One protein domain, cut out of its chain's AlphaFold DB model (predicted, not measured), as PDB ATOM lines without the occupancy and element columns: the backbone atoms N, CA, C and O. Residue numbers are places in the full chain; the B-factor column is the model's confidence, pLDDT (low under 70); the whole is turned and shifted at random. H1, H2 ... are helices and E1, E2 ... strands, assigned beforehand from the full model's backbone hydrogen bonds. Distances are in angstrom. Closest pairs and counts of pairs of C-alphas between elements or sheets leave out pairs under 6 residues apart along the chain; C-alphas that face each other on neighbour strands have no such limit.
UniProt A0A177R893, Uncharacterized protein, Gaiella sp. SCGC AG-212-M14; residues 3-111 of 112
ATOM      1  N   VAL A   3      22.489   5.211  -8.095       97.50
ATOM      2  CA  VAL A   3      21.049   5.268  -8.344       97.50
ATOM      3  C   VAL A   3      20.386   4.496  -7.222       97.50
ATOM      4  O   VAL A   3      20.692   3.317  -7.050       97.50
ATOM      5  N   MET A   4      19.550   5.159  -6.428       97.75
ATOM      6  CA  MET A   4      18.947   4.535  -5.255       97.75
ATOM      7  C   MET A   4      17.479   4.938  -5.123       97.75
ATOM      8  O   MET A   4      17.198   6.141  -5.060       97.75
ATOM      9  N   PRO A   5      16.555   3.960  -5.097       97.81
ATOM     10  CA  PRO A   5      15.175   4.202  -4.722       97.81
ATOM     11  C   PRO A   5      15.069   4.412  -3.211       97.81
ATOM     12  O   PRO A   5      15.793   3.798  -2.423       97.81
ATOM     13  N   PHE A   6      14.138   5.265  -2.817       98.00
ATOM     14  CA  PHE A   6      13.748   5.530  -1.441       98.00
ATOM     15  C   PHE A   6      12.230   5.527  -1.345       98.00
ATOM     16  O   PHE A   6      11.539   5.789  -2.333       98.00
ATOM     17  N   MET A   7      11.721   5.282  -0.140       96.75
ATOM     18  CA  MET A   7      10.296   5.382   0.133       96.75
ATOM     19  C   MET A   7       9.994   6.151   1.418       96.75
ATOM     20  O   MET A   7      10.696   6.021   2.427       96.75
ATOM     21  N   THR A   8       8.925   6.936   1.371       96.88
ATOM     22  CA  THR A   8       8.275   7.581   2.511       96.88
ATOM     23  C   THR A   8       7.110   6.700   2.953       96.88
ATOM     24  O   THR A   8       6.242   6.388   2.142       96.88
ATOM     25  N   LEU A   9       7.126   6.273   4.212       95.75
ATOM     26  CA  LEU A   9       6.099   5.439   4.831       95.75
ATOM     27  C   LEU A   9       5.303   6.254   5.846       95.75
ATOM     28  O   LEU A   9       5.845   7.169   6.474       95.75
ATOM     29  N   GLU A  10       4.031   5.901   6.022       93.62
ATOM     30  CA  GLU A  10       3.137   6.545   6.977       93.62
ATOM     31  C   GLU A  10       2.235   5.514   7.659       93.62
ATOM     32  O   GLU A  10       1.552   4.742   6.999       93.62
ATOM     33  N   GLY A  11       2.188   5.566   8.992       92.81
ATOM     34  CA  GLY A  11       1.219   4.823   9.795       92.81
ATOM     35  C   GLY A  11       1.285   3.299   9.674       92.81
ATOM     36  O   GLY A  11       2.286   2.710   9.274       92.81
ATOM     37  N   ASP A  12       0.189   2.672  10.085       96.38
ATOM     38  CA  ASP A  12       0.016   1.226  10.028       96.38
ATOM     39  C   ASP A  12      -0.817   0.871   8.802       96.38
ATOM     40  O   ASP A  12      -1.842   1.509   8.534       96.38
ATOM     41  N   GLU A  13      -0.443  -0.201   8.112       95.19
ATOM     42  CA  GLU A  13      -1.219  -0.724   6.996       95.19
ATOM     43  C   GLU A  13      -1.580  -2.192   7.212       95.19
ATOM     44  O   GLU A  13      -0.848  -2.985   7.804       95.19
ATOM     45  N   SER A  14      -2.751  -2.578   6.711       97.31
ATOM     46  CA  SER A  14      -3.175  -3.970   6.646       97.31
ATOM     47  C   SER A  14      -3.993  -4.173   5.388       97.31
ATOM     48  O   SER A  14      -4.958  -3.451   5.143       97.31
ATOM     49  N   TRP A  15      -3.656  -5.198   4.617       97.69
ATOM     50  CA  TRP A  15      -4.361  -5.502   3.380       97.69
ATOM     51  C   TRP A  15      -4.355  -6.999   3.083       97.69
ATOM     52  O   TRP A  15      -3.661  -7.797   3.717       97.69
ATOM     53  N   THR A  16      -5.199  -7.413   2.144       98.12
ATOM     54  CA  THR A  16      -5.228  -8.785   1.636       98.12
ATOM     55  C   THR A  16      -5.384  -8.758   0.126       98.12
ATOM     56  O   THR A  16      -6.158  -7.964  -0.401       98.12
ATOM     57  N   THR A  17      -4.626  -9.609  -0.561       97.94
ATOM     58  CA  THR A  17      -4.740  -9.810  -2.006       97.94
ATOM     59  C   THR A  17      -4.735 -11.291  -2.335       97.94
ATOM     60  O   THR A  17      -4.241 -12.111  -1.558       97.94
ATOM     61  N   GLU A  18      -5.266 -11.624  -3.502       97.38
ATOM     62  CA  GLU A  18      -5.386 -12.994  -3.978       97.38
ATOM     63  C   GLU A  18      -4.902 -13.095  -5.427       97.38
ATOM     64  O   GLU A  18      -5.074 -12.177  -6.228       97.38
ATOM     65  N   ALA A  19      -4.290 -14.225  -5.768       97.25
ATOM     66  CA  ALA A  19      -3.869 -14.551  -7.122       97.25
ATOM     67  C   ALA A  19      -4.143 -16.026  -7.426       97.25
ATOM     68  O   ALA A  19      -4.077 -16.873  -6.539       97.25
ATOM     69  N   VAL A  20      -4.419 -16.346  -8.690       96.88
ATOM     70  CA  VAL A  20      -4.632 -17.728  -9.139       96.88
ATOM     71  C   VAL A  20      -3.372 -18.233  -9.830       96.88
ATOM     72  O   VAL A  20      -2.840 -17.583 -10.732       96.88
ATOM     73  N   ARG A  21      -2.885 -19.399  -9.409       93.69
ATOM     74  CA  ARG A  21      -1.745 -20.083 -10.022       93.69
ATOM     75  C   ARG A  21      -2.168 -20.823 -11.299       93.69
ATOM     76  O   ARG A  21      -3.334 -21.183 -11.441       93.69
ATOM     77  N   PRO A  22      -1.230 -21.134 -12.213       95.50
ATOM     78  CA  PRO A  22      -1.544 -21.889 -13.432       95.50
ATOM     79  C   PRO A  22      -2.161 -23.279 -13.200       95.50
ATOM     80  O   PRO A  22      -2.833 -23.791 -14.088       95.50
ATOM     81  N   ASP A  23      -1.943 -23.891 -12.033       92.31
ATOM     82  CA  ASP A  23      -2.547 -25.171 -11.632       92.31
ATOM     83  C   ASP A  23      -3.949 -25.020 -11.011       92.31
ATOM     84  O   ASP A  23      -4.539 -26.005 -10.574       92.31
ATOM     85  N   GLY A  24      -4.496 -23.801 -10.985       92.38
ATOM     86  CA  GLY A  24      -5.828 -23.493 -10.466       92.38
ATOM     87  C   GLY A  24      -5.888 -23.265  -8.955       92.38
ATOM     88  O   GLY A  24      -6.957 -22.932  -8.451       92.38
ATOM     89  N   ALA A  25      -4.774 -23.404  -8.228       95.00
ATOM     90  CA  ALA A  25      -4.731 -23.078  -6.806       95.00
ATOM     91  C   ALA A  25      -4.795 -21.557  -6.580       95.00
ATOM     92  O   ALA A  25      -4.149 -20.783  -7.293       95.00
ATOM     93  N   PHE A  26      -5.527 -21.128  -5.555       97.19
ATOM     94  CA  PHE A  26      -5.546 -19.740  -5.103       97.19
ATOM     95  C   PHE A  26      -4.389 -19.500  -4.138       97.19
ATOM     96  O   PHE A  26      -4.068 -20.351  -3.314       97.19
ATOM     97  N   VAL A  27      -3.757 -18.338  -4.225       97.75
ATOM     98  CA  VAL A  27      -2.783 -17.859  -3.248       97.75
ATOM     99  C   VAL A  27      -3.329 -16.583  -2.645       97.75
ATOM    100  O   VAL A  27      -3.541 -15.613  -3.369       97.75
ATOM    101  N   ARG A  28      -3.536 -16.576  -1.331       98.31
ATOM    102  CA  ARG A  28      -3.901 -15.387  -0.565       98.31
ATOM    103  C   ARG A  28      -2.678 -14.878   0.175       98.31
ATOM    104  O   ARG A  28      -1.991 -15.659   0.823       98.31
ATOM    105  N   ARG A  29      -2.424 -13.574   0.105       98.19
ATOM    106  CA  ARG A  29      -1.483 -12.891   0.996       98.19
ATOM    107  C   ARG A  29      -2.259 -11.934   1.882       98.19
ATOM    108  O   ARG A  29      -2.920 -11.038   1.361       98.19
ATOM    109  N   THR A  30      -2.126 -12.086   3.191       98.62
ATOM    110  CA  THR A  30      -2.542 -11.089   4.179       98.62
ATOM    111  C   THR A  30      -1.292 -10.432   4.738       98.62
ATOM    112  O   THR A  30      -0.440 -11.115   5.299       98.62
ATOM    113  N   ALA A  31      -1.185  -9.120   4.571       98.19
ATOM    114  CA  ALA A  31      -0.028  -8.338   4.972       98.19
ATOM    115  C   ALA A  31      -0.414  -7.349   6.069       98.19
ATOM    116  O   ALA A  31      -1.505  -6.767   6.030       98.19
ATOM    117  N   ARG A  32       0.491  -7.148   7.026       98.25
ATOM    118  CA  ARG A  32       0.436  -6.069   8.012       98.25
ATOM    119  C   ARG A  32       1.788  -5.384   8.084       98.25
ATOM    120  O   ARG A  32       2.812  -6.069   8.120       98.25
ATOM    121  N   SER A  33       1.782  -4.065   8.183       97.69
ATOM    122  CA  SER A  33       2.969  -3.282   8.492       97.69
ATOM    123  C   SER A  33       2.700  -2.279   9.606       97.69
ATOM    124  O   SER A  33       1.575  -1.817   9.804       97.69
ATOM    125  N   HIS A  34       3.748  -1.990  10.370       97.94
ATOM    126  CA  HIS A  34       3.761  -0.961  11.400       97.94
ATOM    127  C   HIS A  34       4.978  -0.073  11.175       97.94
ATOM    128  O   HIS A  34       6.109  -0.561  11.244       97.94
ATOM    129  N   TYR A  35       4.751   1.212  10.918       97.94
ATOM    130  CA  TYR A  35       5.816   2.194  10.764       97.94
ATOM    131  C   TYR A  35       5.935   3.079  12.006       97.94
ATOM    132  O   TYR A  35       4.990   3.767  12.396       97.94
ATOM    133  N   ASP A  36       7.128   3.113  12.598       97.56
ATOM    134  CA  ASP A  36       7.449   4.026  13.690       97.56
ATOM    135  C   ASP A  36       8.120   5.302  13.140       97.56
ATOM    136  O   ASP A  36       9.287   5.256  12.730       97.56
ATOM    137  N   PRO A  37       7.451   6.471  13.172       95.69
ATOM    138  CA  PRO A  37       8.018   7.714  12.653       95.69
ATOM    139  C   PRO A  37       9.195   8.248  13.485       95.69
ATOM    140  O   PRO A  37       9.962   9.075  12.988       95.69
ATOM    141  N   VAL A  38       9.367   7.801  14.736       95.75
ATOM    142  CA  VAL A  38      10.494   8.208  15.589       95.75
ATOM    143  C   VAL A  38      11.771   7.506  15.142       95.75
ATOM    144  O   VAL A  38      12.805   8.155  14.964       95.75
ATOM    145  N   THR A  39      11.716   6.189  14.937       96.44
ATOM    146  CA  THR A  39      12.877   5.404  14.485       96.44
ATOM    147  C   THR A  39      13.028   5.359  12.962       96.44
ATOM    148  O   THR A  39      14.126   5.070  12.475       96.44
ATOM    149  N   GLN A  40      11.973   5.718  12.223       97.56
ATOM    150  CA  GLN A  40      11.840   5.629  10.764       97.56
ATOM    151  C   GLN A  40      11.956   4.194  10.236       97.56
ATOM    152  O   GLN A  40      12.362   3.983   9.091       97.56
ATOM    153  N   LEU A  41      11.640   3.205  11.069       98.12
ATOM    154  CA  LEU A  41      11.697   1.792  10.719       98.12
ATOM    155  C   LEU A  41      10.285   1.226  10.593       98.12
ATOM    156  O   LEU A  41       9.378   1.600  11.332       98.12
ATOM    157  N   GLU A  42      10.130   0.323   9.640       98.25
ATOM    158  CA  GLU A  42       8.922  -0.456   9.417       98.25
ATOM    159  C   GLU A  42       9.154  -1.896   9.860       98.25
ATOM    160  O   GLU A  42      10.180  -2.495   9.532       98.25
ATOM    161  N   ASP A  43       8.169  -2.457  10.546       98.38
ATOM    162  CA  ASP A  43       8.020  -3.886  10.782       98.38
ATOM    163  C   ASP A  43       6.969  -4.459   9.823       98.38
ATOM    164  O   ASP A  43       5.909  -3.857   9.658       98.38
ATOM    165  N   THR A  44       7.196  -5.655   9.274       98.31
ATOM    166  CA  THR A  44       6.215  -6.362   8.431       98.31
ATOM    167  C   THR A  44       5.896  -7.764   8.949       98.31
ATOM    168  O   THR A  44       6.719  -8.432   9.587       98.31
ATOM    169  N   ASP A  45       4.664  -8.202   8.693       98.56
ATOM    170  CA  ASP A  45       4.136  -9.529   9.003       98.56
ATOM    171  C   ASP A  45       3.202  -9.978   7.874       98.56
ATOM    172  O   ASP A  45       2.075  -9.494   7.737       98.56
ATOM    173  N   ASP A  46       3.702 -10.886   7.048       98.38
ATOM    174  CA  ASP A  46       3.033 -11.409   5.868       98.38
ATOM    175  C   ASP A  46       2.666 -12.879   6.065       98.38
ATOM    176  O   ASP A  46       3.513 -13.703   6.411       98.38
ATOM    177  N   LEU A  47       1.416 -13.229   5.782       98.69
ATOM    178  CA  LEU A  47       0.938 -14.606   5.718       98.69
ATOM    179  C   LEU A  47       0.532 -14.934   4.283       98.69
ATOM    180  O   LEU A  47      -0.362 -14.293   3.734       98.69
ATOM    181  N   TYR A  48       1.163 -15.951   3.707       98.38
ATOM    182  CA  TYR A  48       0.822 -16.528   2.413       98.38
ATOM    183  C   TYR A  48       0.104 -17.857   2.627       98.38
ATOM    184  O   TYR A  48       0.617 -18.724   3.328       98.38
ATOM    185  N   GLU A  49      -1.052 -18.042   1.999       98.56
ATOM    186  CA  GLU A  49      -1.858 -19.262   2.065       98.56
ATOM    187  C   GLU A  49      -2.123 -19.775   0.649       98.56
ATOM    188  O   GLU A  49      -2.554 -19.011  -0.214       98.56
ATOM    189  N   VAL A  50      -1.893 -21.065   0.400       98.25
ATOM    190  CA  VAL A  50      -2.333 -21.751  -0.821       98.25
ATOM    191  C   VAL A  50      -3.650 -22.449  -0.523       98.25
ATOM    192  O   VAL A  50      -3.724 -23.260   0.398       98.25
ATOM    193  N   ILE A  51      -4.674 -22.158  -1.315       98.12
ATOM    194  CA  ILE A  51      -6.043 -22.629  -1.133       98.12
ATOM    195  C   ILE A  51      -6.460 -23.444  -2.360       98.12
ATOM    196  O   ILE A  51      -6.317 -22.995  -3.502       98.12
ATOM    197  N   VAL A  52      -6.976 -24.651  -2.129       96.31
ATOM    198  CA  VAL A  52      -7.529 -25.533  -3.166       96.31
ATOM    199  C   VAL A  52      -8.946 -25.913  -2.751       96.31
ATOM    200  O   VAL A  52      -9.146 -26.536  -1.710       96.31
ATOM    201  N   GLY A  53      -9.938 -25.512  -3.549       90.69
ATOM    202  CA  GLY A  53     -11.329 -25.509  -3.088       90.69
ATOM    203  C   GLY A  53     -11.496 -24.488  -1.963       90.69
ATOM    204  O   GLY A  53     -11.149 -23.327  -2.152       90.69
ATOM    205  N   ASP A  54     -11.960 -24.941  -0.798       91.88
ATOM    206  CA  ASP A  54     -12.163 -24.107   0.397       91.88
ATOM    207  C   ASP A  54     -11.162 -24.421   1.529       91.88
ATOM    208  O   ASP A  54     -11.327 -23.960   2.659       91.88
ATOM    209  N   GLU A  55     -10.111 -25.203   1.247       96.25
ATOM    210  CA  GLU A  55      -9.111 -25.607   2.240       96.25
ATOM    211  C   GLU A  55      -7.746 -24.962   1.985       96.25
ATOM    212  O   GLU A  55      -7.229 -24.969   0.865       96.25
ATOM    213  N   VAL A  56      -7.132 -24.450   3.056       97.69
ATOM    214  CA  VAL A  56      -5.726 -24.030   3.059       97.69
ATOM    215  C   VAL A  56      -4.852 -25.283   3.078       97.69
ATOM    216  O   VAL A  56      -4.770 -25.981   4.087       97.69
ATOM    217  N   VAL A  57      -4.186 -25.565   1.961       97.69
ATOM    218  CA  VAL A  57      -3.330 -26.751   1.795       97.69
ATOM    219  C   VAL A  57      -1.861 -26.480   2.131       97.69
ATOM    220  O   VAL A  57      -1.101 -27.417   2.368       97.69
ATOM    221  N   ALA A  58      -1.449 -25.210   2.162       97.94
ATOM    222  CA  ALA A  58      -0.129 -24.781   2.618       97.94
ATOM    223  C   ALA A  58      -0.183 -23.339   3.133       97.94
ATOM    224  O   ALA A  58      -0.963 -22.535   2.625       97.94
ATOM    225  N   ALA A  59       0.674 -23.004   4.096       98.12
ATOM    226  CA  ALA A  59       0.828 -21.638   4.577       98.12
ATOM    227  C   ALA A  59       2.284 -21.331   4.944       98.12
ATOM    228  O   ALA A  59       2.997 -22.195   5.457       98.12
ATOM    229  N   GLU A  60       2.706 -20.093   4.711       98.56
ATOM    230  CA  GLU A  60       4.031 -19.589   5.061       98.56
ATOM    231  C   GLU A  60       3.914 -18.175   5.633       98.56
ATOM    232  O   GLU A  60       3.242 -17.318   5.059       98.56
ATOM    233  N   ARG A  61       4.567 -17.926   6.774       98.44
ATOM    234  CA  ARG A  61       4.550 -16.623   7.446       98.44
ATOM    235  C   ARG A  61       5.940 -16.006   7.466       98.44
ATOM    236  O   ARG A  61       6.891 -16.648   7.906       98.44
ATOM    237  N   HIS A  62       6.034 -14.758   7.029       98.25
ATOM    238  CA  HIS A  62       7.257 -13.967   6.972       98.25
ATOM    239  C   HIS A  62       7.119 -12.785   7.924       98.25
ATOM    240  O   HIS A  62       6.211 -11.978   7.780       98.25
ATOM    241  N   VAL A  63       8.020 -12.684   8.900       98.31
ATOM    242  CA  VAL A  63       8.057 -11.565   9.849       98.31
ATOM    243  C   VAL A  63       9.428 -10.914   9.765       98.31
ATOM    244  O   VAL A  63      10.437 -11.593   9.969       98.31
ATOM    245  N   GLN A  64       9.474  -9.611   9.487       98.00
ATOM    246  CA  GLN A  64      10.717  -8.842   9.408       98.00
ATOM    247  C   GLN A  64      10.628  -7.609  10.304       98.00
ATOM    248  O   GLN A  64       9.727  -6.787  10.161       98.00
ATOM    249  N   LYS A  65      11.550  -7.520  11.269       96.44
ATOM    250  CA  LYS A  65      11.569  -6.484  12.310       96.44
ATOM    251  C   LYS A  65      13.014  -6.080  12.647       96.44
ATOM    252  O   LYS A  65      13.652  -6.782  13.438       96.44
ATOM    253  N   PRO A  66      13.569  -5.007  12.054       96.25
ATOM    254  CA  PRO A  66      12.952  -4.139  11.043       96.25
ATOM    255  C   PRO A  66      13.007  -4.745   9.631       96.25
ATOM    256  O   PRO A  66      13.933  -5.488   9.302       96.25
ATOM    257  N   ALA A  67      12.034  -4.388   8.798       96.25
ATOM    258  CA  ALA A  67      11.955  -4.720   7.378       96.25
ATOM    259  C   ALA A  67      12.539  -3.602   6.503       96.25
ATOM    260  O   ALA A  67      13.460  -3.826   5.715       96.25
ATOM    261  N   THR A  68      12.048  -2.375   6.694       95.50
ATOM    262  CA  THR A  68      12.362  -1.232   5.829       95.50
ATOM    263  C   THR A  68      12.751  -0.022   6.665       95.50
ATOM    264  O   THR A  68      12.270   0.162   7.782       95.50
ATOM    265  N   ARG A  69      13.618   0.841   6.124       97.06
ATOM    266  CA  ARG A  69      13.839   2.187   6.660       97.06
ATOM    267  C   ARG A  69      13.300   3.220   5.687       97.06
ATOM    268  O   ARG A  69      13.672   3.210   4.515       97.06
ATOM    269  N   SER A  70      12.474   4.127   6.191       97.50
ATOM    270  CA  SER A  70      11.905   5.210   5.402       97.50
ATOM    271  C   SER A  70      12.804   6.446   5.393       97.50
ATOM    272  O   SER A  70      13.497   6.733   6.370       97.50
ATOM    273  N   TYR A  71      12.784   7.183   4.282       97.94
ATOM    274  CA  TYR A  71      13.446   8.476   4.147       97.94
ATOM    275  C   TYR A  71      12.542   9.447   3.395       97.94
ATOM    276  O   TYR A  71      12.055   9.146   2.306       97.94
ATOM    277  N   THR A  72      12.405  10.656   3.937       97.25
ATOM    278  CA  THR A  72      11.879  11.796   3.177       97.25
ATOM    279  C   THR A  72      12.839  12.171   2.047       97.25
ATOM    280  O   THR A  72      14.042  11.885   2.107       97.25
ATOM    281  N   LEU A  73      12.333  12.884   1.036       97.56
ATOM    282  CA  LEU A  73      13.165  13.399  -0.051       97.56
ATOM    283  C   LEU A  73      14.343  14.234   0.472       97.56
ATOM    284  O   LEU A  73      15.471  14.058   0.014       97.56
ATOM    285  N   ASP A  74      14.116  15.099   1.459       97.62
ATOM    286  CA  ASP A  74      15.170  15.957   2.007       97.62
ATOM    287  C   ASP A  74      16.254  15.157   2.739       97.62
ATOM    288  O   ASP A  74      17.445  15.409   2.540       97.62
ATOM    289  N   GLN A  75      15.870  14.142   3.521       97.94
ATOM    290  CA  GLN A  75      16.832  13.241   4.164       97.94
ATOM    291  C   GLN A  75      17.651  12.468   3.123       97.94
ATOM    292  O   GLN A  75      18.878  12.409   3.221       97.94
ATOM    293  N   ALA A  76      16.995  11.918   2.100       98.00
ATOM    294  CA  ALA A  76      17.660  11.177   1.033       98.00
ATOM    295  C   ALA A  76      18.636  12.064   0.235       98.00
ATOM    296  O   ALA A  76      19.771  11.665  -0.032       98.00
ATOM    297  N   ARG A  77      18.246  13.306  -0.084       98.06
ATOM    298  CA  ARG A  77      19.122  14.299  -0.732       98.06
ATOM    299  C   ARG A  77      20.320  14.646   0.143       98.06
ATOM    300  O   ARG A  77      21.443  14.698  -0.361       98.06
ATOM    301  N   ALA A  78      20.105  14.842   1.444       98.19
ATOM    302  CA  ALA A  78      21.179  15.131   2.386       98.19
ATOM    303  C   ALA A  78      22.227  14.006   2.426       98.19
ATOM    304  O   ALA A  78      23.419  14.310   2.417       98.19
ATOM    305  N   LEU A  79      21.814  12.732   2.378       97.31
ATOM    306  CA  LEU A  79      22.743  11.593   2.339       97.31
ATOM    307  C   LEU A  79      23.696  11.656   1.141       97.31
ATOM    308  O   LEU A  79      24.887  11.394   1.295       97.31
ATOM    309  N   TYR A  80      23.207  12.028  -0.043       97.88
ATOM    310  CA  TYR A  80      24.060  12.175  -1.225       97.88
ATOM    311  C   TYR A  80      25.060  13.318  -1.040       97.88
ATOM    312  O   TYR A  80      26.271  13.113  -1.160       97.88
ATOM    313  N   LEU A  81      24.560  14.504  -0.684       97.38
ATOM    314  CA  LEU A  81      25.375  15.713  -0.567       97.38
ATOM    315  C   LEU A  81      26.459  15.573   0.515       97.38
ATOM    316  O   LEU A  81      27.619  15.903   0.277       97.38
ATOM    317  N   GLN A  82      26.114  15.013   1.678       97.62
ATOM    318  CA  GLN A  82      27.058  14.772   2.777       97.62
ATOM    319  C   GLN A  82      28.161  13.770   2.410       97.62
ATOM    320  O   GLN A  82      29.233  13.793   3.010       97.62
ATOM    321  N   ASN A  83      27.929  12.915   1.411       96.38
ATOM    322  CA  ASN A  83      28.889  11.917   0.938       96.38
ATOM    323  C   ASN A  83      29.601  12.338  -0.364       96.38
ATOM    324  O   ASN A  83      30.156  11.492  -1.080       96.38
ATOM    325  N   GLY A  84      29.595  13.640  -0.672       96.69
ATOM    326  CA  GLY A  84      30.300  14.216  -1.819       96.69
ATOM    327  C   GLY A  84      29.742  13.756  -3.166       96.69
ATOM    328  O   GLY A  84      30.494  13.624  -4.129       96.69
ATOM    329  N   LEU A  85      28.449  13.428  -3.219       97.88
ATOM    330  CA  LEU A  85      27.734  13.176  -4.463       97.88
ATOM    331  C   LEU A  85      26.951  14.429  -4.853       97.88
ATOM    332  O   LEU A  85      26.284  15.044  -4.023       97.88
ATOM    333  N   GLU A  86      26.989  14.765  -6.134       97.38
ATOM    334  CA  GLU A  86      26.089  15.742  -6.737       97.38
ATOM    335  C   GLU A  86      24.777  15.051  -7.128       97.38
ATOM    336  O   GLU A  86      24.777  13.902  -7.583       97.38
ATOM    337  N   LEU A  87      23.653  15.751  -6.955       96.94
ATOM    338  CA  LEU A  87      22.335  15.282  -7.381       96.94
ATOM    339  C   LEU A  87      22.124  15.637  -8.853       96.94
ATOM    340  O   LEU A  87      22.021  16.813  -9.188       96.94
ATOM    341  N   GLU A  88      22.030  14.626  -9.712       97.00
ATOM    342  CA  GLU A  88      21.778  14.814 -11.142       97.00
ATOM    343  C   GLU A  88      20.271  14.930 -11.402       97.00
ATOM    344  O   GLU A  88      19.810  15.900 -11.998       97.00
ATOM    345  N   ARG A  89      19.485  13.949 -10.933       97.19
ATOM    346  CA  ARG A  89      18.022  13.901 -11.104       97.19
ATOM    347  C   ARG A  89      17.342  13.181  -9.945       97.19
ATOM    348  O   ARG A  89      17.936  12.313  -9.307       97.19
ATOM    349  N   VAL A  90      16.071  13.510  -9.731       98.38
ATOM    350  CA  VAL A  90      15.142  12.727  -8.909       98.38
ATOM    351  C   VAL A  90      13.967  12.345  -9.796       98.38
ATOM    352  O   VAL A  90      13.374  13.218 -10.435       98.38
ATOM    353  N   VAL A  91      13.676  11.052  -9.868       98.44
ATOM    354  CA  VAL A  91      12.647  10.492 -10.746       98.44
ATOM    355  C   VAL A  91      11.580   9.754  -9.951       98.44
ATOM    356  O   VAL A  91      11.822   9.304  -8.830       98.44
ATOM    357  N   ASP A  92      10.396   9.675 -10.543       97.94
ATOM    358  CA  ASP A  92       9.237   8.985  -9.994       97.94
ATOM    359  C   ASP A  92       9.427   7.465 -10.064       97.94
ATOM    360  O   ASP A  92       9.684   6.920 -11.147       97.94
ATOM    361  N   GLU A  93       9.323   6.798  -8.912       96.56
ATOM    362  CA  GLU A  93       9.502   5.352  -8.752       96.56
ATOM    363  C   GLU A  93      10.730   4.804  -9.513       96.56
ATOM    364  O   GLU A  93      11.872   5.160  -9.219       96.56
ATOM    365  N   PHE A  94      10.493   3.941 -10.505       96.31
ATOM    366  CA  PHE A  94      11.490   3.291 -11.356       96.31
ATOM    367  C   PHE A  94      11.380   3.765 -12.816       96.31
ATOM    368  O   PHE A  94      11.594   2.988 -13.747       96.31
ATOM    369  N   SER A  95      10.988   5.025 -13.022       96.12
ATOM    370  CA  SER A  95      10.763   5.625 -14.341       96.12
ATOM    371  C   SER A  95      11.796   6.704 -14.689       96.12
ATOM    372  O   SER A  95      12.630   7.076 -13.869       96.12
ATOM    373  N   ASP A  96      11.719   7.244 -15.908       95.81
ATOM    374  CA  ASP A  96      12.495   8.421 -16.332       95.81
ATOM    375  C   ASP A  96      11.754   9.753 -16.092       95.81
ATOM    376  O   ASP A  96      12.246  10.823 -16.469       95.81
ATOM    377  N   ARG A  97      10.551   9.718 -15.503       97.75
ATOM    378  CA  ARG A  97       9.743  10.922 -15.270       97.75
ATOM    379  C   ARG A  97      10.272  11.683 -14.053       97.75
ATOM    380  O   ARG A  97      10.649  11.038 -13.077       97.75
ATOM    381  N   PRO A  98      10.279  13.028 -14.060       97.94
ATOM    382  CA  PRO A  98      10.592  13.803 -12.861       97.94
ATOM    383  C   PRO A  98       9.688  13.408 -11.690       97.94
ATOM    384  O   PRO A  98       8.503  13.152 -11.884       97.94
ATOM    385  N   PHE A  99      10.241  13.374 -10.479       97.94
ATOM    386  CA  PHE A  99       9.431  13.184  -9.279       97.94
ATOM    387  C   PHE A  99       8.625  14.453  -8.976       97.94
ATOM    388  O   PHE A  99       9.204  15.514  -8.732       97.94
ATOM    389  N   GLU A 100       7.299  14.335  -8.972       96.31
ATOM    390  CA  GLU A 100       6.366  15.445  -8.714       96.31
ATOM    391  C   GLU A 100       5.629  15.309  -7.367       96.31
ATOM    392  O   GLU A 100       4.829  16.172  -7.003       96.31
ATOM    393  N   GLY A 101       5.923  14.254  -6.601       93.31
ATOM    394  CA  GLY A 101       5.254  13.908  -5.346       93.31
ATOM    395  C   GLY A 101       4.775  12.456  -5.349       93.31
ATOM    396  O   GLY A 101       4.518  11.884  -6.402       93.31
ATOM    397  N   GLY A 102       4.679  11.848  -4.166       94.00
ATOM    398  CA  GLY A 102       4.381  10.423  -4.000       94.00
ATOM    399  C   GLY A 102       5.201   9.803  -2.871       94.00
ATOM    400  O   GLY A 102       6.002  10.486  -2.230       94.00
ATOM    401  N   SER A 103       4.997   8.511  -2.623       95.12
ATOM    402  CA  SER A 103       5.681   7.785  -1.549       95.12
ATOM    403  C   SER A 103       6.992   7.138  -1.988       95.12
ATOM    404  O   SER A 103       7.797   6.820  -1.124       95.12
ATOM    405  N   VAL A 104       7.264   6.969  -3.285       97.69
ATOM    406  CA  VAL A 104       8.496   6.333  -3.783       97.69
ATOM    407  C   VAL A 104       9.174   7.223  -4.820       97.69
ATOM    408  O   VAL A 104       8.543   7.722  -5.745       97.69
ATOM    409  N   PHE A 105      10.482   7.410  -4.677       98.31
ATOM    410  CA  PHE A 105      11.291   8.210  -5.595       98.31
ATOM    411  C   PHE A 105      12.692   7.622  -5.728       98.31
ATOM    412  O   PHE A 105      13.222   7.030  -4.790       98.31
ATOM    413  N   THR A 106      13.334   7.831  -6.875       98.62
ATOM    414  CA  THR A 106      14.713   7.392  -7.118       98.62
ATOM    415  C   THR A 106      15.631   8.585  -7.320       98.62
ATOM    416  O   THR A 106      15.383   9.447  -8.163       98.62
ATOM    417  N   ILE A 107      16.730   8.627  -6.566       98.44
ATOM    418  CA  ILE A 107      17.768   9.646  -6.724       98.44
ATOM    419  C   ILE A 107      18.903   9.096  -7.586       98.44
ATOM    420  O   ILE A 107      19.500   8.063  -7.278       98.44
ATOM    421  N   ILE A 108      19.253   9.839  -8.635       98.25
ATOM    422  CA  ILE A 108      20.434   9.607  -9.465       98.25
ATOM    423  C   ILE A 108      21.485  10.650  -9.085       98.25
ATOM    424  O   ILE A 108      21.255  11.853  -9.216       98.25
ATOM    425  N   GLY A 109      22.650  10.191  -8.634       97.62
ATOM    426  CA  GLY A 109      23.762  11.053  -8.249       97.62
ATOM    427  C   GLY A 109      25.104  10.626  -8.828       97.62
ATOM    428  O   GLY A 109      25.341   9.464  -9.181       97.62
ATOM    429  N   LEU A 110      26.010  11.591  -8.924       97.31
ATOM    430  CA  LEU A 110      27.325  11.450  -9.541       97.31
ATOM    431  C   LEU A 110      28.416  11.867  -8.557       97.31
ATOM    432  O   LEU A 110      28.209  12.742  -7.726       97.31
ATOM    433  N   ARG A 111      29.588  11.239  -8.661       94.56
ATOM    434  CA  ARG A 111      30.805  11.698  -7.984       94.56
ATOM    435  C   ARG A 111      31.698  12.315  -9.051       94.56
ATOM    436  O   ARG A 111      31.951  11.645 -10.054       94.56
TER     437      ARG A 111
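What this domain is: This is residues 3 to 111 of the 112 residues of an uncharacterized protein of Gaiella sp. SCGC AG-212-M14 (UniProt A0A177R893). A long, twisted sheet of four strands, E2 to E5, reaches like an arm from a small head, in which H1 packs along one face of a three-stranded sheet, E1, E7 and E6. The first and last strands both lie in the head, and the arm has no helix on it. The printed part has 109 residues, with E1, E2, E3, E4, E5, H1, E6 and E7 in chain order; it is mostly strand, and both sheets are antiparallel. It is loose and elongated, with a radius of gyration of the C-alphas of 18.4 A and spans of 56 by 32 by 22 A.

How they stand to each other: Start at E1, residues 3 to 7, antiparallel to E7, residues 104 to 110; N 4 and O 107 are 3.0 A apart, within hydrogen-bond range. Next, E2, residues 12 to 20, E3, residues 26 to 36, E4, residues 41 to 52, and E5, residues 55 to 69, form a meander, each strand the antiparallel neighbour of the one before. Find within range N 15 and O 31 at 3.0 A, N 30 and O 47 at 2.9 A, and N 46 and O 62 at 2.8 A. E5 bends by 64 degrees at residue 65. H1, residues 73 to 82, has every O i to N i+4 pair within range. It makes two layers, a helix on one face of a sheet, with E1, E7 and E6, residues 86 to 92. H1 lies over E7 at a height over the sheet of 8.8 A, along the strands; its closest C-alpha pair with E7 is Tyr 80 and Gly 109, 7.1 A. E6 and E7 are a hairpin, with N 91 and O 106 at 2.9 A.

Where its parts are: Find C-alpha 3 at (21.049, 5.268, -8.344), where E1 begins. E2 spans 27.4 A, E3 33.0 A, E4 36.2 A and E5 36.3 A; H1 begins at C-alpha 73, (13.165, 13.399, -0.051). E6 spans 18.4 A, and E7 runs 20.3 A to C-alpha 110 at (27.325, 11.450, -9.541).

The domain as a whole: The C-alphas farthest apart, Gly 53 and Gly 84, are 57.6 A apart. The printed part has no cut; E6 to E7 is a long link of 11 residues. No printed residue is under 70 in pLDDT.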